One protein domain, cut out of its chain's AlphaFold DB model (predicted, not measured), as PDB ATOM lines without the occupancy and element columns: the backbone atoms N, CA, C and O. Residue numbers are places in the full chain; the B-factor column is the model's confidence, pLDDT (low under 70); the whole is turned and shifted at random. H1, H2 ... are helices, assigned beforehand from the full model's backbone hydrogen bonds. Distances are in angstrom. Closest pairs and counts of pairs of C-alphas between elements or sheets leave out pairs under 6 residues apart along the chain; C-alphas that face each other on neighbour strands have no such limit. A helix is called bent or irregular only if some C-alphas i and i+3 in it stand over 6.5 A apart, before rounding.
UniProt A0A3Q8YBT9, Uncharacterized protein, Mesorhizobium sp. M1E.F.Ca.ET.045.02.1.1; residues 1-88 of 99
ATOM      1  N   MET A   1      -8.564  53.254  29.482       69.81
ATOM      2  CA  MET A   1      -7.622  52.553  28.578       69.81
ATOM      3  C   MET A   1      -6.911  53.494  27.610       69.81
ATOM      4  O   MET A   1      -5.696  53.408  27.544       69.81
ATOM      5  N   GLN A   2      -7.597  54.419  26.924       75.56
ATOM      6  CA  GLN A   2      -6.931  55.324  25.967       75.56
ATOM      7  C   GLN A   2      -5.807  56.170  26.596       75.56
ATOM      8  O   GLN A   2      -4.706  56.177  26.073       75.56
ATOM      9  N   ALA A   3      -6.020  56.752  27.784       79.38
ATOM     10  CA  ALA A   3      -4.976  57.507  28.494       79.38
ATOM     11  C   ALA A   3      -3.722  56.674  28.842       79.38
ATOM     12  O   ALA A   3      -2.619  57.209  28.901       79.38
ATOM     13  N   ILE A   4      -3.887  55.365  29.065       83.25
ATOM     14  CA  ILE A   4      -2.774  54.439  29.317       83.25
ATOM     15  C   ILE A   4      -2.009  54.214  28.006       83.25
ATOM     16  O   ILE A   4      -0.793  54.351  27.989       83.25
ATOM     17  N   ALA A   5      -2.715  53.956  26.901       82.56
ATOM     18  CA  ALA A   5      -2.104  53.800  25.580       82.56
ATOM     19  C   ALA A   5      -1.377  55.076  25.107       82.56
ATOM     20  O   ALA A   5      -0.252  54.991  24.623       82.56
ATOM     21  N   ASP A   6      -1.965  56.256  25.323       84.44
ATOM     22  CA  ASP A   6      -1.348  57.547  24.985       84.44
ATOM     23  C   ASP A   6      -0.050  57.777  25.778       84.44
ATOM     24  O   ASP A   6       0.960  58.200  25.216       84.44
ATOM     25  N   ALA A   7      -0.036  57.442  27.075       83.81
ATOM     26  CA  ALA A   7       1.164  57.541  27.911       83.81
ATOM     27  C   ALA A   7       2.282  56.582  27.458       83.81
ATOM     28  O   ALA A   7       3.471  56.879  27.606       83.81
ATOM     29  N   MET A   8       1.910  55.435  26.893       83.88
ATOM     30  CA  MET A   8       2.841  54.439  26.365       83.88
ATOM     31  C   MET A   8       3.378  54.798  24.979       83.88
ATOM     32  O   MET A   8       4.519  54.467  24.680       83.88
ATOM     33  N   GLY A   9       2.602  55.500  24.151       80.12
ATOM     34  CA  GLY A   9       3.020  55.912  22.805       80.12
ATOM     35  C   GLY A   9       4.221  56.867  22.783       80.12
ATOM     36  O   GLY A   9       4.870  57.014  21.752       80.12
ATOM     37  N   LEU A  10       4.538  57.495  23.920       77.50
ATOM     38  CA  LEU A  10       5.717  58.349  24.102       77.50
ATOM     39  C   LEU A  10       6.948  57.592  24.625       77.50
ATOM     40  O   LEU A  10       8.003  58.196  24.802       77.50
ATOM     41  N   ALA A  11       6.823  56.299  24.931       85.25
ATOM     42  CA  ALA A  11       7.896  55.529  25.534       85.25
ATOM     43  C   ALA A  11       8.924  55.058  24.499       85.25
ATOM     44  O   ALA A  11       8.586  54.498  23.461       85.25
ATOM     45  N   GLU A  12      10.202  55.226  24.832       80.94
ATOM     46  CA  GLU A  12      11.328  54.828  23.977       80.94
ATOM     47  C   GLU A  12      11.728  53.354  24.165       80.94
ATOM     48  O   GLU A  12      12.592  52.835  23.459       80.94
ATOM     49  N   SER A  13      11.161  52.669  25.160       85.00
ATOM     50  CA  SER A  13      11.504  51.292  25.528       85.00
ATOM     51  C   SER A  13      10.350  50.620  26.267       85.00
ATOM     52  O   SER A  13       9.528  51.304  26.880       85.00
ATOM     53  N   GLU A  14      10.330  49.285  26.265       85.00
ATOM     54  CA  GLU A  14       9.309  48.482  26.953       85.00
ATOM     55  C   GLU A  14       9.222  48.819  28.448       85.00
ATOM     56  O   GLU A  14       8.130  49.057  28.960       85.00
ATOM     57  N   ASP A  15      10.361  48.941  29.136       86.00
ATOM     58  CA  ASP A  15      10.403  49.296  30.561       86.00
ATOM     59  C   ASP A  15       9.773  50.671  30.843       86.00
ATOM     60  O   ASP A  15       9.028  50.840  31.811       86.00
ATOM     61  N   ILE A  16      10.029  51.651  29.968       88.44
ATOM     62  CA  ILE A  16       9.457  53.002  30.071       88.44
ATOM     63  C   ILE A  16       7.955  52.951  29.782       88.44
ATOM     64  O   ILE A  16       7.171  53.597  30.475       88.44
ATOM     65  N   ALA A  17       7.529  52.153  28.802       89.06
ATOM     66  CA  ALA A  17       6.124  52.002  28.452       89.06
ATOM     67  C   ALA A  17       5.329  51.377  29.601       89.06
ATOM     68  O   ALA A  17       4.278  51.892  29.978       89.06
ATOM     69  N   VAL A  18       5.856  50.312  30.208       89.25
ATOM     70  CA  VAL A  18       5.239  49.654  31.364       89.25
ATOM     71  C   VAL A  18       5.187  50.605  32.564       89.25
ATOM     72  O   VAL A  18       4.139  50.727  33.200       89.25
ATOM     73  N   ALA A  19       6.259  51.353  32.840       90.00
ATOM     74  CA  ALA A  19       6.266  52.356  33.905       90.00
ATOM     75  C   ALA A  19       5.228  53.472  33.671       90.00
ATOM     76  O   ALA A  19       4.481  53.824  34.589       90.00
ATOM     77  N   ASN A  20       5.125  53.980  32.437       90.75
ATOM     78  CA  ASN A  20       4.128  54.979  32.049       90.75
ATOM     79  C   ASN A  20       2.703  54.432  32.176       90.75
ATOM     80  O   ASN A  20       1.825  55.117  32.705       90.75
ATOM     81  N   ALA A  21       2.476  53.183  31.764       90.69
ATOM     82  CA  ALA A  21       1.189  52.516  31.906       90.69
ATOM     83  C   ALA A  21       0.776  52.405  33.379       90.69
ATOM     84  O   ALA A  21      -0.363  52.701  33.741       90.69
ATOM     85  N   PHE A  22       1.717  52.039  34.249       90.88
ATOM     86  CA  PHE A  22       1.482  51.937  35.683       90.88
ATOM     87  C   PHE A  22       1.202  53.295  36.331       90.88
ATOM     88  O   PHE A  22       0.357  53.387  37.223       90.88
ATOM     89  N   ALA A  23       1.896  54.351  35.908       89.19
ATOM     90  CA  ALA A  23       1.640  55.708  36.379       89.19
ATOM     91  C   ALA A  23       0.247  56.195  35.946       89.19
ATOM     92  O   ALA A  23      -0.525  56.673  36.779       89.19
ATOM     93  N   ALA A  24      -0.110  55.997  34.673       89.31
ATOM     94  CA  ALA A  24      -1.422  56.347  34.136       89.31
ATOM     95  C   ALA A  24      -2.556  55.555  34.811       89.31
ATOM     96  O   ALA A  24      -3.620  56.113  35.090       89.31
ATOM     97  N   LEU A  25      -2.327  54.276  35.126       89.19
ATOM     98  CA  LEU A  25      -3.294  53.445  35.841       89.19
ATOM     99  C   LEU A  25      -3.507  53.931  37.281       89.19
ATOM    100  O   LEU A  25      -4.648  54.137  37.686       89.19
ATOM    101  N   ARG A  26      -2.428  54.185  38.038       87.62
ATOM    102  CA  ARG A  26      -2.527  54.751  39.397       87.62
ATOM    103  C   ARG A  26      -3.270  56.085  39.402       87.62
ATOM    104  O   ARG A  26      -4.150  56.279  40.235       87.62
ATOM    105  N   ALA A  27      -2.952  56.971  38.455       87.38
ATOM    106  CA  ALA A  27      -3.620  58.262  38.315       87.38
ATOM    107  C   ALA A  27      -5.118  58.100  38.008       87.38
ATOM    108  O   ALA A  27      -5.943  58.765  38.626       87.38
ATOM    109  N   SER A  28      -5.473  57.170  37.114       84.88
ATOM    110  CA  SER A  28      -6.872  56.896  36.755       84.88
ATOM    111  C   SER A  28      -7.689  56.343  37.928       84.88
ATOM    112  O   SER A  28      -8.885  56.596  38.013       84.88
ATOM    113  N   LEU A  29      -7.046  55.607  38.836       85.44
ATOM    114  CA  LEU A  29      -7.668  55.033  40.030       85.44
ATOM    115  C   LEU A  29      -7.600  55.953  41.264       85.44
ATOM    116  O   LEU A  29      -8.059  55.573  42.340       85.44
ATOM    117  N   GLY A  30      -6.992  57.141  41.149       85.44
ATOM    118  CA  GLY A  30      -6.768  58.043  42.286       85.44
ATOM    119  C   GLY A  30      -5.862  57.448  43.374       85.44
ATOM    120  O   GLY A  30      -6.009  57.745  44.563       85.44
ATOM    121  N   TRP A  31      -4.951  56.545  43.002       87.44
ATOM    122  CA  TRP A  31      -4.033  55.890  43.930       87.44
ATOM    123  C   TRP A  31      -2.808  56.764  44.181       87.44
ATOM    124  O   TRP A  31      -1.779  56.639  43.523       87.44
ATOM    125  N   ASN A  32      -2.931  57.635  45.179       74.62
ATOM    126  CA  ASN A  32      -1.912  58.637  45.514       74.62
ATOM    127  C   ASN A  32      -0.845  58.119  46.496       74.62
ATOM    128  O   ASN A  32       0.150  58.794  46.741       74.62
ATOM    129  N   ALA A  33      -1.078  56.953  47.100       74.75
ATOM    130  CA  ALA A  33      -0.176  56.323  48.056       74.75
ATOM    131  C   ALA A  33       0.008  54.846  47.711       74.75
ATOM    132  O   ALA A  33      -0.968  54.151  47.402       74.75
ATOM    133  N   ASP A  34       1.239  54.362  47.815       73.62
ATOM    134  CA  ASP A  34       1.530  52.946  47.644       73.62
ATOM    135  C   ASP A  34       0.989  52.151  48.838       73.62
ATOM    136  O   ASP A  34       1.187  52.498  50.003       73.62
ATOM    137  N   SER A  35       0.268  51.077  48.537       83.50
ATOM    138  CA  SER A  35      -0.083  50.037  49.500       83.50
ATOM    139  C   SER A  35       0.290  48.693  48.898       83.50
ATOM    140  O   SER A  35       0.303  48.548  47.678       83.50
ATOM    141  N   GLU A  36       0.571  47.703  49.738       85.31
ATOM    142  CA  GLU A  36       0.982  46.371  49.280       85.31
ATOM    143  C   GLU A  36      -0.038  45.766  48.300       85.31
ATOM    144  O   GLU A  36       0.327  45.317  47.218       85.31
ATOM    145  N   ALA A  37      -1.332  45.917  48.602       85.19
ATOM    146  CA  ALA A  37      -2.427  45.508  47.727       85.19
ATOM    147  C   ALA A  37      -2.452  46.251  46.378       85.19
ATOM    148  O   ALA A  37      -2.758  45.655  45.348       85.19
ATOM    149  N   ARG A  38      -2.142  47.556  46.358       86.00
ATOM    150  CA  ARG A  38      -2.078  48.345  45.116       86.00
ATOM    151  C   ARG A  38      -0.864  47.946  44.288       86.00
ATOM    152  O   ARG A  38      -0.995  47.765  43.083       86.00
ATOM    153  N   SER A  39       0.294  47.777  44.925       88.25
ATOM    154  CA  SER A  39       1.521  47.340  44.257       88.25
ATOM    155  C   SER A  39       1.356  45.958  43.631       88.25
ATOM    156  O   SER A  39       1.744  45.777  42.485       88.25
ATOM    157  N   GLU A  40       0.703  45.029  44.328       90.94
ATOM    158  CA  GLU A  40       0.354  43.709  43.801       90.94
ATOM    159  C   GLU A  40      -0.501  43.812  42.527       90.94
ATOM    160  O   GLU A  40      -0.158  43.232  41.499       90.94
ATOM    161  N   VAL A  41      -1.567  44.623  42.543       90.88
ATOM    162  CA  VAL A  41      -2.423  44.830  41.360       90.88
ATOM    163  C   VAL A  41      -1.637  45.427  40.193       90.88
ATOM    164  O   VAL A  41      -1.780  44.967  39.063       90.88
ATOM    165  N   ILE A  42      -0.780  46.417  40.452       90.56
ATOM    166  CA  ILE A  42       0.071  47.015  39.418       90.56
ATOM    167  C   ILE A  42       1.050  45.981  38.841       90.56
ATOM    168  O   ILE A  42       1.199  45.905  37.623       90.56
ATOM    169  N   SER A  43       1.675  45.149  39.677       91.19
ATOM    170  CA  SER A  43       2.576  44.084  39.221       91.19
ATOM    171  C   SER A  43       1.863  43.070  38.326       91.19
ATOM    172  O   SER A  43       2.376  42.731  37.260       91.19
ATOM    173  N   HIS A  44       0.658  42.641  38.706       92.56
ATOM    174  CA  HIS A  44      -0.159  41.732  37.899       92.56
ATOM    175  C   HIS A  44      -0.696  42.374  36.612       92.56
ATOM    176  O   HIS A  44      -0.993  41.662  35.657       92.56
ATOM    177  N   PHE A  45      -0.773  43.706  36.540       91.94
ATOM    178  CA  PHE A  45      -1.134  44.429  35.317       91.94
ATOM    179  C   PHE A  45       0.021  44.515  34.296       91.94
ATOM    180  O   PHE A  45      -0.200  44.855  33.135       91.94
ATOM    181  N   GLY A  46       1.257  44.184  34.689       91.38
ATOM    182  CA  GLY A  46       2.447  44.240  33.827       91.38
ATOM    183  C   GLY A  46       2.303  43.543  32.465       91.38
ATOM    184  O   GLY A  46       2.584  44.180  31.448       91.38
ATOM    185  N   PRO A  47       1.815  42.290  32.395       91.38
ATOM    186  CA  PRO A  47       1.587  41.594  31.126       91.38
ATOM    187  C   PRO A  47       0.580  42.297  30.206       91.38
ATOM    188  O   PRO A  47       0.755  42.290  28.989       91.38
ATOM    189  N   VAL A  48      -0.444  42.949  30.770       93.00
ATOM    190  CA  VAL A  48      -1.428  43.732  30.003       93.00
ATOM    191  C   VAL A  48      -0.761  44.963  29.399       93.00
ATOM    192  O   VAL A  48      -0.901  45.210  28.203       93.00
ATOM    193  N   ALA A  49       0.010  45.701  30.203       91.44
ATOM    194  CA  ALA A  49       0.778  46.845  29.724       91.44
ATOM    195  C   ALA A  49       1.762  46.428  28.619       91.44
ATOM    196  O   ALA A  49       1.828  47.067  27.576       91.44
ATOM    197  N   LEU A  50       2.473  45.315  28.788       90.06
ATOM    198  CA  LEU A  50       3.390  44.820  27.767       90.06
ATOM    199  C   LEU A  50       2.660  44.468  26.459       90.06
ATOM    200  O   LEU A  50       3.102  44.868  25.383       90.06
ATOM    201  N   ALA A  51       1.519  43.778  26.542       90.62
ATOM    202  CA  ALA A  51       0.718  43.448  25.366       90.62
ATOM    203  C   ALA A  51       0.213  44.708  24.640       90.62
ATOM    204  O   ALA A  51       0.263  44.772  23.414       90.62
ATOM    205  N   MET A  52      -0.210  45.735  25.387       88.94
ATOM    206  CA  MET A  52      -0.611  47.026  24.815       88.94
ATOM    207  C   MET A  52       0.548  47.721  24.093       88.94
ATOM    208  O   MET A  52       0.350  48.290  23.024       88.94
ATOM    209  N   PHE A  53       1.765  47.666  24.640       88.19
ATOM    210  CA  PHE A  53       2.932  48.290  24.012       88.19
ATOM    211  C   PHE A  53       3.325  47.591  22.709       88.19
ATOM    212  O   PHE A  53       3.652  48.242  21.715       88.19
ATOM    213  N   GLN A  54       3.284  46.260  22.714       87.44
ATOM    214  CA  GLN A  54       3.587  45.452  21.539       87.44
ATOM    215  C   GLN A  54       2.574  45.709  20.416       87.44
ATOM    216  O   GLN A  54       2.986  45.887  19.270       87.44
ATOM    217  N   ASP A  55       1.285  45.818  20.744       87.19
ATOM    218  CA  ASP A  55       0.236  46.181  19.786       87.19
ATOM    219  C   ASP A  55       0.462  47.581  19.186       87.19
ATOM    220  O   ASP A  55       0.480  47.732  17.964       87.19
ATOM    221  N   LEU A  56       0.773  48.582  20.024       83.62
ATOM    222  CA  LEU A  56       1.123  49.943  19.581       83.62
ATOM    223  C   LEU A  56       2.364  49.977  18.677       83.62
ATOM    224  O   LEU A  56       2.447  50.790  17.757       83.62
ATOM    225  N   SER A  57       3.312  49.072  18.911       82.31
ATOM    226  CA  SER A  57       4.527  48.914  18.103       82.31
ATOM    227  C   SER A  57       4.283  48.151  16.789       82.31
ATOM    228  O   SER A  57       5.220  47.918  16.026       82.31
ATOM    229  N   GLY A  58       3.039  47.743  16.507       79.31
ATOM    230  CA  GLY A  58       2.658  46.989  15.311       79.31
ATOM    231  C   GLY A  58       2.879  45.475  15.414       79.31
ATOM    232  O   GLY A  58       2.710  44.760  14.422       79.31
ATOM    233  N   ASN A  59       3.233  44.958  16.593       77.25
ATOM    234  CA  ASN A  59       3.327  43.526  16.851       77.25
ATOM    235  C   ASN A  59       1.945  42.957  17.215       77.25
ATOM    236  O   ASN A  59       1.613  42.757  18.381       77.25
ATOM    237  N   GLN A  60       1.162  42.629  16.182       65.81
ATOM    238  CA  GLN A  60      -0.180  42.030  16.295       65.81
ATOM    239  C   GLN A  60      -0.212  40.634  16.954       65.81
ATOM    240  O   GLN A  60      -1.283  40.053  17.119       65.81
ATOM    241  N   SER A  61       0.940  40.068  17.325       66.81
ATOM    242  CA  SER A  61       1.004  38.806  18.077       66.81
ATOM    243  C   SER A  61       0.593  38.987  19.542       66.81
ATOM    244  O   SER A  61       0.288  38.007  20.224       66.81
ATOM    245  N   ALA A  62       0.596  40.226  20.038       72.06
ATOM    246  CA  ALA A  62       0.223  40.547  21.401       72.06
ATOM    247  C   ALA A  62      -1.295  40.480  21.585       72.06
ATOM    248  O   ALA A  62      -2.047  41.360  21.174       72.06
ATOM    249  N   ASN A  63      -1.765  39.421  22.238       84.88
ATOM    250  CA  ASN A  63      -3.179  39.275  22.544       84.88
ATOM    251  C   ASN A  63      -3.531  40.048  23.825       84.88
ATOM    252  O   ASN A  63      -3.588  39.474  24.914       84.88
ATOM    253  N   ILE A  64      -3.770  41.358  23.683       88.31
ATOM    254  CA  ILE A  64      -4.186  42.237  24.793       88.31
ATOM    255  C   ILE A  64      -5.415  41.662  25.504       88.31
ATOM    256  O   ILE A  64      -5.478  41.671  26.730       88.31
ATOM    257  N   HIS A  65      -6.381  41.137  24.746       87.62
ATOM    258  CA  HIS A  65      -7.616  40.590  25.303       87.62
ATOM    259  C   HIS A  65      -7.367  39.369  26.192       87.62
ATOM    260  O   HIS A  65      -7.980  39.268  27.250       87.62
ATOM    261  N   ALA A  66      -6.458  38.473  25.799       89.94
ATOM    262  CA  ALA A  66      -6.087  37.322  26.620       89.94
ATOM    263  C   ALA A  66      -5.374  37.757  27.908       89.94
ATOM    264  O   ALA A  66      -5.783  37.345  28.990       89.94
ATOM    265  N   ALA A  67      -4.382  38.650  27.805       91.56
ATOM    266  CA  ALA A  67      -3.665  39.164  28.974       91.56
ATOM    267  C   ALA A  67      -4.608  39.886  29.952       91.56
ATOM    268  O   ALA A  67      -4.517  39.712  31.167       91.56
ATOM    269  N   LEU A  68      -5.548  40.678  29.425       90.75
ATOM    270  CA  LEU A  68      -6.542  41.381  30.229       90.75
ATOM    271  C   LEU A  68      -7.519  40.411  30.906       90.75
ATOM    272  O   LEU A  68      -7.838  40.604  32.076       90.75
ATOM    273  N   ALA A  69      -7.963  39.365  30.203       91.75
ATOM    274  CA  ALA A  69      -8.856  38.353  30.762       91.75
ATOM    275  C   ALA A  69      -8.188  37.551  31.893       91.75
ATOM    276  O   ALA A  69      -8.821  37.296  32.915       91.75
ATOM    277  N   GLU A  70      -6.912  37.186  31.743       93.25
ATOM    278  CA  GLU A  70      -6.138  36.521  32.800       93.25
ATOM    279  C   GLU A  70      -5.978  37.416  34.033       93.25
ATOM    280  O   GLU A  70      -6.208  36.974  35.162       93.25
ATOM    281  N   PHE A  71      -5.645  38.691  33.821       94.06
ATOM    282  CA  PHE A  71      -5.548  39.675  34.894       94.06
ATOM    283  C   PHE A  71      -6.885  39.867  35.623       94.06
ATOM    284  O   PHE A  71      -6.926  39.858  36.853       94.06
ATOM    285  N   GLU A  72      -7.984  40.019  34.884       93.19
ATOM    286  CA  GLU A  72      -9.312  40.198  35.468       93.19
ATOM    287  C   GLU A  72      -9.762  38.957  36.244       93.19
ATOM    288  O   GLU A  72     -10.328  39.086  37.331       93.19
ATOM    289  N   HIS A  73      -9.460  37.760  35.735       94.38
ATOM    290  CA  HIS A  73      -9.735  36.512  36.438       94.38
ATOM    291  C   HIS A  73      -8.992  36.450  37.775       94.38
ATOM    292  O   HIS A  73      -9.612  36.212  38.809       94.38
ATOM    293  N   TRP A  74      -7.684  36.726  37.767       94.62
ATOM    294  CA  TRP A  74      -6.878  36.787  38.986       94.62
ATOM    295  C   TRP A  74      -7.406  37.834  39.976       94.62
ATOM    296  O   TRP A  74      -7.530  37.555  41.172       94.62
ATOM    297  N   PHE A  75      -7.740  39.033  39.491       92.81
ATOM    298  CA  PHE A  75      -8.232  40.118  40.337       92.81
ATOM    299  C   PHE A  75      -9.562  39.735  40.995       92.81
ATOM    300  O   PHE A  75      -9.726  39.926  42.200       92.81
ATOM    301  N   SER A  76     -10.482  39.153  40.224       93.00
ATOM    302  CA  SER A  76     -11.785  38.693  40.711       93.00
ATOM    303  C   SER A  76     -11.658  37.578  41.744       93.00
ATOM    304  O   SER A  76     -12.289  37.653  42.795       93.00
ATOM    305  N   ASP A  77     -10.793  36.591  41.503       93.62
ATOM    306  CA  ASP A  77     -10.538  35.503  42.452       93.62
ATOM    307  C   ASP A  77      -9.934  36.026  43.769       93.62
ATOM    308  O   ASP A  77     -10.367  35.661  44.862       93.62
ATOM    309  N   THR A  78      -8.998  36.976  43.675       90.94
ATOM    310  CA  THR A  78      -8.276  37.522  44.836       90.94
ATOM    311  C   THR A  78      -9.101  38.536  45.637       90.94
ATOM    312  O   THR A  78      -8.979  38.621  46.860       90.94
ATOM    313  N   ARG A  79      -9.909  39.367  44.967       87.06
ATOM    314  CA  ARG A  79     -10.611  40.517  45.573       87.06
ATOM    315  C   ARG A  79     -12.122  40.318  45.695       87.06
ATOM    316  O   ARG A  79     -12.768  41.092  46.397       87.06
ATOM    317  N   GLY A  80     -12.685  39.306  45.035       88.00
ATOM    318  CA  GLY A  80     -14.124  39.034  45.004       88.00
ATOM    319  C   GLY A  80     -14.939  40.055  44.204       88.00
ATOM    320  O   GLY A  80     -16.158  40.124  44.366       88.00
ATOM    321  N   SER A  81     -14.291  40.880  43.378       88.06
ATOM    322  CA  SER A  81     -14.924  41.930  42.574       88.06
ATOM    323  C   SER A  81     -14.218  42.105  41.232       88.06
ATOM    324  O   SER A  81     -13.063  41.718  41.073       88.06
ATOM    325  N   SER A  82     -14.897  42.702  40.252       88.62
ATOM    326  CA  SER A  82     -14.259  43.031  38.976       88.62
ATOM    327  C   SER A  82     -13.257  44.170  39.149       88.62
ATOM    328  O   SER A  82     -13.464  45.100  39.932       88.62
ATOM    329  N   PHE A  83     -12.184  44.136  38.362       87.94
ATOM    330  CA  PHE A  83     -11.220  45.236  38.310       87.94
ATOM    331  C   PHE A  83     -11.886  46.565  37.929       87.94
ATOM    332  O   PHE A  83     -11.560  47.614  38.484       87.94
ATOM    333  N   TRP A  84     -12.875  46.519  37.033       87.06
ATOM    334  CA  TRP A  84     -13.633  47.689  36.591       87.06
ATOM    335  C   TRP A  84     -14.375  48.401  37.721       87.06
ATOM    336  O   TRP A  84     -14.490  49.625  37.681       87.06
ATOM    337  N   ALA A  85     -14.783  47.677  38.769       87.25
ATOM    338  CA  ALA A  85     -15.426  48.275  39.934       87.25
ATOM    339  C   ALA A  85     -14.525  49.310  40.636       87.25
ATOM    340  O   ALA A  85     -15.031  50.230  41.272       87.25
ATOM    341  N   LEU A  86     -13.195  49.217  40.496       84.12
ATOM    342  CA  LEU A  86     -12.272  50.225  41.030       84.12
ATOM    343  C   LEU A  86     -12.412  51.588  40.344       84.12
ATOM    344  O   LEU A  86     -12.190  52.612  40.985       84.12
ATOM    345  N   PHE A  87     -12.777  51.611  39.061       80.19
ATOM    346  CA  PHE A  87     -13.014  52.855  38.323       80.19
ATOM    347  C   PHE A  87     -14.371  53.466  38.680       80.19
ATOM    348  O   PHE A  87     -14.514  54.685  38.685       80.19
ATOM    349  N   GLU A  88     -15.356  52.630  39.009       80.00
ATOM    350  CA  GLU A  88     -16.677  53.076  39.467       80.00
ATOM    351  C   GLU A  88     -16.640  53.618  40.903       80.00
ATOM    352  O   GLU A  88     -17.431  54.485  41.261       80.00
TER     353      GLU A  88
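What this domain is: This is residues 1 to 88 of the 99 residues of an uncharacterized protein of Mesorhizobium sp. M1E.F.Ca.ET.045.02.1.1 (UniProt A0A3Q8YBT9). A long bent helix, H3, runs between two other parts: the helical hairpin of H1 and H2 packs across its second arm on one side, and H4 folds back beside that arm on the other. The short H5 lies at one side, near the end of H2. The printed part has 88 residues with five named helices, H1 to H5 in chain order, and no named strand; the class is all helix. It is compact, with a radius of gyration of the C-alphas of 12.6 A, and spans 35 by 27 by 21 A.

How they stand to each other: The hub is H3, residues 36 to 56, assigned as one helix by its hydrogen bonds but bent: C-alphas 44 and 47 are 7.0 A apart. Its arms, H3a up to residue 44 and H3b from residue 47, stand at a steep tilt of 42 degrees. H2, residues 14 to 28, touches H3b, closest at the C-alphas of Val 18 and Ala 49, 5.5 A, at 69 degrees, only just steep. H1, residues 2 to 9, forms a hairpin with H2, at a shallow tilt of 25 degrees; the closest C-alphas, Met 8 and Ala 17, are 4.6 A apart. H4, residues 64 to 79, forms a hairpin with H3b, at a shallow tilt of 20 degrees, touching it with residues 64 to 71 alone; the closest C-alphas, Ala 51 and Ile 64, are 5.1 A apart. H4 is apart from H1 and H2. H5, residues 85 to 88, is close to but not clearly touching H2, with the C-alphas of Ser 28 and Phe 87 7.5 A apart. In H1, H2, H3a, H3b and H4 every O i to N i+4 pair is within hydrogen-bond range; H5 is too short for one.

Where its parts are: H3a measures 12.3 A, H3b 14.3 A, H2 20.7 A and H4 21.8 A. H1 begins at C-alpha 2 (-6.931, 55.324, 25.967) and H5 ends at C-alpha 88 (-16.677, 53.076, 39.467).

The domain as a whole: The C-alphas farthest apart, Glu 12 and Gly 80, are 36.6 A apart. The printed part has no cut and no long link. Residues 1, 60 and 61 are under pLDDT 70.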